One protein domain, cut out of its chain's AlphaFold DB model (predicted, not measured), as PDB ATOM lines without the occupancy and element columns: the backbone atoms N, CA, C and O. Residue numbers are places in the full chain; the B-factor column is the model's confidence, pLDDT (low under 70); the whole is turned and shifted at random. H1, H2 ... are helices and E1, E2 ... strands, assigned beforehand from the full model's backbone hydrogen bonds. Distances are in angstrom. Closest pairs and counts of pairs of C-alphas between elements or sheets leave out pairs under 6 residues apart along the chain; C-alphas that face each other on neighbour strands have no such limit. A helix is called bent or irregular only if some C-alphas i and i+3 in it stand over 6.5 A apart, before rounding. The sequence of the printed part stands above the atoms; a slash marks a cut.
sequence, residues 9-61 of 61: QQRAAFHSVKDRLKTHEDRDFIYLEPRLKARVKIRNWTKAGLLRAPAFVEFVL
ATOM      1  N   GLN A   9      14.255 120.416  14.099       86.50
ATOM      2  CA  GLN A   9      13.908 121.213  12.918       86.50
ATOM      3  C   GLN A   9      12.396 121.235  12.651       86.50
ATOM      4  O   GLN A   9      11.834 122.278  12.332       86.50
ATOM      5  N   GLN A  10      11.722 120.096  12.823       85.75
ATOM      6  CA  GLN A  10      10.276 119.979  12.621       85.75
ATOM      7  C   GLN A  10       9.514 120.724  13.718       85.75
ATOM      8  O   GLN A  10       8.524 121.395  13.437       85.75
ATOM      9  N   ARG A  11      10.021 120.679  14.957       86.62
ATOM     10  CA  ARG A  11       9.495 121.486  16.062       86.62
ATOM     11  C   ARG A  11       9.622 122.982  15.768       86.62
ATOM     12  O   ARG A  11       8.653 123.709  15.950       86.62
ATOM     13  N   ALA A  12      10.774 123.435  15.275       86.75
ATOM     14  CA  ALA A  12      10.983 124.835  14.898       86.75
ATOM     15  C   ALA A  12      10.043 125.276  13.761       86.75
ATOM     16  O   ALA A  12       9.426 126.334  13.855       86.75
ATOM     17  N   ALA A  13       9.874 124.439  12.732       85.19
ATOM     18  CA  ALA A  13       8.950 124.704  11.631       85.19
ATOM     19  C   ALA A  13       7.487 124.786  12.098       85.19
ATOM     20  O   ALA A  13       6.743 125.650  11.652       85.19
ATOM     21  N   PHE A  14       7.073 123.930  13.034       86.06
ATOM     22  CA  PHE A  14       5.739 124.020  13.624       86.06
ATOM     23  C   PHE A  14       5.568 125.286  14.477       86.06
ATOM     24  O   PHE A  14       4.532 125.945  14.417       86.06
ATOM     25  N   HIS A  15       6.598 125.673  15.234       86.06
ATOM     26  CA  HIS A  15       6.565 126.880  16.060       86.06
ATOM     27  C   HIS A  15       6.366 128.170  15.261       86.06
ATOM     28  O   HIS A  15       5.772 129.098  15.799       86.06
ATOM     29  N   SER A  16       6.817 128.242  14.005       85.50
ATOM     30  CA  SER A  16       6.603 129.433  13.172       85.50
ATOM     31  C   SER A  16       5.173 129.553  12.633       85.50
ATOM     32  O   SER A  16       4.743 130.652  12.285       85.50
ATOM     33  N   VAL A  17       4.424 128.445  12.569       84.94
ATOM     34  CA  VAL A  17       3.057 128.409  12.020       84.94
ATOM     35  C   VAL A  17       1.968 128.270  13.083       84.94
ATOM     36  O   VAL A  17       0.816 128.597  12.799       84.94
ATOM     37  N   LYS A  18       2.308 127.825  14.302       85.31
ATOM     38  CA  LYS A  18       1.339 127.525  15.372       85.31
ATOM     39  C   LYS A  18       0.384 128.689  15.662       85.31
ATOM     40  O   LYS A  18      -0.812 128.466  15.795       85.31
ATOM     41  N   ASP A  19       0.894 129.922  15.697       84.81
ATOM     42  CA  ASP A  19       0.114 131.090  16.118       84.81
ATOM     43  C   ASP A  19      -0.916 131.489  15.056       84.81
ATOM     44  O   ASP A  19      -1.965 132.034  15.379       84.81
ATOM     45  N   ARG A  20      -0.653 131.153  13.786       86.06
ATOM     46  CA  ARG A  20      -1.586 131.377  12.672       86.06
ATOM     47  C   ARG A  20      -2.698 130.337  12.611       86.06
ATOM     48  O   ARG A  20      -3.730 130.597  12.008       86.06
ATOM     49  N   LEU A  21      -2.457 129.154  13.168       85.50
ATOM     50  CA  LEU A  21      -3.382 128.021  13.124       85.50
ATOM     51  C   LEU A  21      -4.159 127.850  14.429       85.50
ATOM     52  O   LEU A  21      -5.045 127.004  14.495       85.50
ATOM     53  N   LYS A  22      -3.822 128.615  15.469       89.31
ATOM     54  CA  LYS A  22      -4.465 128.555  16.778       89.31
ATOM     55  C   LYS A  22      -5.917 129.019  16.685       89.31
ATOM     56  O   LYS A  22      -6.184 130.157  16.314       89.31
ATOM     57  N   THR A  23      -6.836 128.147  17.085       89.06
ATOM     58  CA  THR A  23      -8.269 128.461  17.180       89.06
ATOM     59  C   THR A  23      -8.697 128.689  18.622       89.06
ATOM     60  O   THR A  23      -9.492 129.582  18.891       89.06
ATOM     61  N   HIS A  24      -8.167 127.893  19.552       89.38
ATOM     62  CA  HIS A  24      -8.503 127.943  20.975       89.38
ATOM     63  C   HIS A  24      -7.312 127.487  21.823       89.38
ATOM     64  O   HIS A  24      -6.461 126.734  21.351       89.38
ATOM     65  N   GLU A  25      -7.239 127.932  23.072       90.94
ATOM     66  CA  GLU A  25      -6.238 127.477  24.041       90.94
ATOM     67  C   GLU A  25      -6.891 127.301  25.411       90.94
ATOM     68  O   GLU A  25      -7.575 128.197  25.901       90.94
ATOM     69  N   ASP A  26      -6.644 126.139  26.008       92.31
ATOM     70  CA  ASP A  26      -6.932 125.829  27.404       92.31
ATOM     71  C   ASP A  26      -5.623 125.810  28.209       92.31
ATOM     72  O   ASP A  26      -4.532 125.990  27.668       92.31
ATOM     73  N   ARG A  27      -5.710 125.537  29.517       92.38
ATOM     74  CA  ARG A  27      -4.549 125.501  30.422       92.38
ATOM     75  C   ARG A  27      -3.438 124.548  29.963       92.38
ATOM     76  O   ARG A  27      -2.267 124.850  30.169       92.38
ATOM     77  N   ASP A  28      -3.813 123.419  29.364       89.94
ATOM     78  CA  ASP A  28      -2.887 122.330  29.035       89.94
ATOM     79  C   ASP A  28      -2.680 122.141  27.521       89.94
ATOM     80  O   ASP A  28      -1.689 121.538  27.104       89.94
ATOM     81  N   PHE A  29      -3.595 122.645  26.681       88.31
ATOM     82  CA  PHE A  29      -3.613 122.345  25.247       88.31
ATOM     83  C   PHE A  29      -3.965 123.554  24.383       88.31
ATOM     84  O   PHE A  29      -4.890 124.309  24.670       88.31
ATOM     85  N   ILE A  30      -3.269 123.660  23.251       87.56
ATOM     86  CA  ILE A  30      -3.609 124.575  22.161       87.56
ATOM     87  C   ILE A  30      -4.287 123.760  21.062       87.56
ATOM     88  O   ILE A  30      -3.714 122.795  20.549       87.56
ATOM     89  N   TYR A  31      -5.490 124.171  20.682       89.69
ATOM     90  CA  TYR A  31      -6.239 123.581  19.584       89.69
ATOM     91  C   TYR A  31      -5.938 124.344  18.303       89.69
ATOM     92  O   TYR A  31      -5.907 125.580  18.274       89.69
ATOM     93  N   LEU A  32      -5.693 123.580  17.243       89.62
ATOM     94  CA  LEU A  32      -5.342 124.105  15.937       89.62
ATOM     95  C   LEU A  32      -6.426 123.792  14.918       89.62
ATOM     96  O   LEU A  32      -7.068 122.741  14.973       89.62
ATOM     97  N   GLU A  33      -6.554 124.673  13.937       87.31
ATOM     98  CA  GLU A  33      -7.373 124.441  12.760       87.31
ATOM     99  C   GLU A  33      -6.864 123.186  12.014       87.31
ATOM    100  O   GLU A  33      -5.651 123.058  11.787       87.31
ATOM    101  N   PRO A  34      -7.742 122.247  11.603       85.06
ATOM    102  CA  PRO A  34      -7.355 120.955  11.025       85.06
ATOM    103  C   PRO A  34      -6.891 121.059   9.558       85.06
ATOM    104  O   PRO A  34      -7.332 120.316   8.684       85.06
ATOM    105  N   ARG A  35      -5.982 121.992   9.273       84.56
ATOM    106  CA  ARG A  35      -5.377 122.214   7.948       84.56
ATOM    107  C   ARG A  35      -4.051 121.480   7.777       84.56
ATOM    108  O   ARG A  35      -3.607 121.269   6.654       84.56
ATOM    109  N   LEU A  36      -3.427 121.077   8.884       84.81
ATOM    110  CA  LEU A  36      -2.175 120.329   8.901       84.81
ATOM    111  C   LEU A  36      -2.430 118.837   8.700       84.81
ATOM    112  O   LEU A  36      -3.172 118.211   9.458       84.81
ATOM    113  N   LYS A  37      -1.739 118.248   7.726       89.00
ATOM    114  CA  LYS A  37      -1.658 116.797   7.557       89.00
ATOM    115  C   LYS A  37      -0.273 116.321   7.974       89.00
ATOM    116  O   LYS A  37       0.725 117.013   7.781       89.00
ATOM    117  N   ALA A  38      -0.201 115.132   8.559       90.25
ATOM    118  CA  ALA A  38       1.054 114.540   9.000       90.25
ATOM    119  C   ALA A  38       1.087 113.049   8.689       90.25
ATOM    120  O   ALA A  38       0.088 112.340   8.829       90.25
ATOM    121  N   ARG A  39       2.269 112.571   8.308       92.31
ATOM    122  CA  ARG A  39       2.569 111.153   8.184       92.31
ATOM    123  C   ARG A  39       3.122 110.658   9.511       92.31
ATOM    124  O   ARG A  39       4.046 111.243  10.082       92.31
ATOM    125  N   VAL A  40       2.553 109.563   9.999       93.50
ATOM    126  CA  VAL A  40       2.912 108.956  11.283       93.50
ATOM    127  C   VAL A  40       3.223 107.483  11.089       93.50
ATOM    128  O   VAL A  40       2.586 106.796  10.290       93.50
ATOM    129  N   LYS A  41       4.210 106.988  11.831       94.00
ATOM    130  CA  LYS A  41       4.480 105.559  11.947       94.00
ATOM    131  C   LYS A  41       3.731 105.039  13.163       94.00
ATOM    132  O   LYS A  41       3.808 105.635  14.231       94.00
ATOM    133  N   ILE A  42       3.027 103.926  13.007       94.75
ATOM    134  CA  ILE A  42       2.293 103.279  14.098       94.75
ATOM    135  C   ILE A  42       2.756 101.841  14.253       94.75
ATOM    136  O   ILE A  42       3.245 101.234  13.300       94.75
ATOM    137  N   ARG A  43       2.569 101.281  15.450       92.69
ATOM    138  CA  ARG A  43       2.776  99.847  15.655       92.69
ATOM    139  C   ARG A  43       1.633  99.042  15.043       92.69
ATOM    140  O   ARG A  43       1.877  98.086  14.319       92.69
ATOM    141  N   ASN A  44       0.400  99.408  15.380       94.19
ATOM    142  CA  ASN A  44      -0.829  98.841  14.835       94.19
ATOM    143  C   ASN A  44      -2.030  99.737  15.173       94.19
ATOM    144  O   ASN A  44      -1.905 100.726  15.902       94.19
ATOM    145  N   TRP A  45      -3.189  99.363  14.642       95.44
ATOM    146  CA  TRP A  45      -4.480  99.914  15.033       95.44
ATOM    147  C   TRP A  45      -5.013  99.195  16.271       95.44
ATOM    148  O   TRP A  45      -4.891  97.974  16.401       95.44
ATOM    149  N   THR A  46      -5.616  99.942  17.190       94.19
ATOM    150  CA  THR A  46      -6.387  99.348  18.285       94.19
ATOM    151  C   THR A  46      -7.747  98.871  17.774       94.19
ATOM    152  O   THR A  46      -8.216  99.307  16.724       94.19
ATOM    153  N   LYS A  47      -8.435  98.020  18.548       94.06
ATOM    154  CA  LYS A  47      -9.815  97.603  18.232       94.06
ATOM    155  C   LYS A  47     -10.797  98.781  18.131       94.06
ATOM    156  O   LYS A  47     -11.796  98.666  17.441       94.06
ATOM    157  N   ALA A  48     -10.497  99.900  18.793       95.12
ATOM    158  CA  ALA A  48     -11.289 101.128  18.744       95.12
ATOM    159  C   ALA A  48     -10.915 102.053  17.565       95.12
ATOM    160  O   ALA A  48     -11.386 103.182  17.510       95.12
ATOM    161  N   GLY A  49     -10.033 101.620  16.653       93.75
ATOM    162  CA  GLY A  49      -9.618 102.421  15.495       93.75
ATOM    163  C   GLY A  49      -8.613 103.531  15.816       93.75
ATOM    164  O   GLY A  49      -8.408 104.426  15.005       93.75
ATOM    165  N   LEU A  50      -7.962 103.484  16.982       93.50
ATOM    166  CA  LEU A  50      -6.940 104.460  17.369       93.50
ATOM    167  C   LEU A  50      -5.533 103.970  17.012       93.50
ATOM    168  O   LEU A  50      -5.272 102.771  16.892       93.50
ATOM    169  N   LEU A  51      -4.600 104.913  16.899       93.56
ATOM    170  CA  LEU A  51      -3.193 104.641  16.614       93.56
ATOM    171  C   LEU A  51      -2.475 104.139  17.874       93.56
ATOM    172  O   LEU A  51      -2.439 104.837  18.888       93.56
ATOM    173  N   ARG A  52      -1.845 102.959  17.820       93.62
ATOM    174  CA  ARG A  52      -0.996 102.475  18.919       93.62
ATOM    175  C   ARG A  52       0.450 102.929  18.735       93.62
ATOM    176  O   ARG A  52       1.079 102.592  17.730       93.62
ATOM    177  N   ALA A  53       0.977 103.600  19.763       91.38
ATOM    178  CA  ALA A  53       2.346 104.118  19.825       91.38
ATOM    179  C   ALA A  53       2.742 104.913  18.560       91.38
ATOM    180  O   ALA A  53       3.677 104.519  17.858       91.38
ATOM    181  N   PRO A  54       2.002 105.986  18.218       93.75
ATOM    182  CA  PRO A  54       2.318 106.795  17.052       93.75
ATOM    183  C   PRO A  54       3.646 107.538  17.247       93.75
ATOM    184  O   PRO A  54       3.887 108.139  18.292       93.75
ATOM    185  N   ALA A  55       4.476 107.534  16.208       93.06
ATOM    186  CA  ALA A  55       5.681 108.344  16.101       93.06
ATOM    187  C   ALA A  55       5.579 109.250  14.871       93.06
ATOM    188  O   ALA A  55       5.184 108.811  13.786       93.06
ATOM    189  N   PHE A  56       5.931 110.517  15.048       92.44
ATOM    190  CA  PHE A  56       5.926 111.499  13.977       92.44
ATOM    191  C   PHE A  56       6.986 111.157  12.925       92.44
ATOM    192  O   PHE A  56       8.090 110.735  13.270       92.44
ATOM    193  N   VAL A  57       6.649 111.334  11.644       91.00
ATOM    194  CA  VAL A  57       7.592 111.165  10.529       91.00
ATOM    195  C   VAL A  57       7.818 112.508   9.852       91.00
ATOM    196  O   VAL A  57       8.940 113.013   9.860       91.00
ATOM    197  N   GLU A  58       6.760 113.104   9.302       90.00
ATOM    198  CA  GLU A  58       6.822 114.395   8.610       90.00
ATOM    199  C   GLU A  58       5.439 115.035   8.459       90.00
ATOM    200  O   GLU A  58       4.410 114.362   8.566       90.00
ATOM    201  N   PHE A  59       5.421 116.337   8.172       87.38
ATOM    202  CA  PHE A  59       4.218 117.021   7.703       87.38
ATOM    203  C   PHE A  59       4.003 116.733   6.215       87.38
ATOM    204  O   PHE A  59       4.963 116.633   5.456       87.38
ATOM    205  N   VAL A  60       2.740 116.605   5.818       85.94
ATOM    206  CA  VAL A  60       2.324 116.493   4.417       85.94
ATOM    207  C   VAL A  60       1.849 117.877   3.986       85.94
ATOM    208  O   VAL A  60       0.983 118.449   4.651       85.94
ATOM    209  N   LEU A  61       2.457 118.405   2.922       73.50
ATOM    210  CA  LEU A  61       2.071 119.672   2.294       73.50
ATOM    211  C   LEU A  61       0.788 119.507   1.472       73.50
ATOM    212  O   LEU A  61       0.637 118.447   0.824       73.50
TER     213      LEU A  61
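What this domain is: This is residues 9 to 61 of the 61 residues of an uncharacterized protein of Paenibacillus tyrfis (UniProt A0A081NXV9). Two separate antiparallel hairpins, E1 with E2 and E3 with E4, make a loose, open U, with the loop of residues 42 to 54 reaching out at the far end of the E3 and E4 hairpin. The irregular helix H1 runs from near E4 to the start of E1, and few contacts join the parts. The printed part has 53 residues, with one named helix and four named strands in the order H1, E1, E2, E3, E4; its two antiparallel sheets have two strands each, and the class is mixed, helices and strands. The whole is loose, with a radius of gyration of the C-alphas of 13.2 A, and it spans 34 by 26 by 18 A.

How they stand to each other: Strands E3, residues 37 to 41, and E4, residues 55 to 60, are a hairpin, antiparallel at 149 degrees between their directions. N 39 and O 58 are within hydrogen-bond range at 2.8 A, as are N 60 and O 37 at 2.8 A. In the link between them, residues 44 to 45 pair with residues 51 to 52, antiparallel. Strands E1, residues 22 to 25, and E2, residues 30 to 32, are the other hairpin, antiparallel at 155 degrees; N 31 and O 24 are 2.8 A apart, within hydrogen-bond range. E2 and E3 are apart, though they follow each other in the chain. The closest C-alphas of helix H1, residues 9 to 21, and E2 are those of Leu 21 and Leu 32, 5.2 A apart. Those of H1 and E4 are Gln 10 and Glu 58, 7.7 A apart. H1 and E3 are apart. In H1, 6 of 9 O i to N i+4 pairs are within hydrogen-bond range.

Where its parts are: E4 measures 14.6 A from first to last C-alpha and ends at C-alpha 60, (2.324, 116.493, 4.417). E3 measures 13.5 A, E1 7.6 A and E2 6.5 A. H1 measures 18.6 A, beginning at C-alpha 9, (13.908, 121.213, 12.918); it is irregular, with C-alphas 16 and 19 at 7.3 A. E1 begins at C-alpha 22, (-4.465, 128.555, 16.778).

The domain as a whole: The two C-alphas farthest apart are those of Ser 16 and Lys 47, at 36.2 A. The printed part runs from residue 9 to residue 61, the chain's last, without a cut. The link from E3 to E4, 13 residues, is long; the links from H1 to E1, E1 to E2 and E2 to E3 are tight. The mean pLDDT of the printed part is 89.4, and no printed residue is under 70.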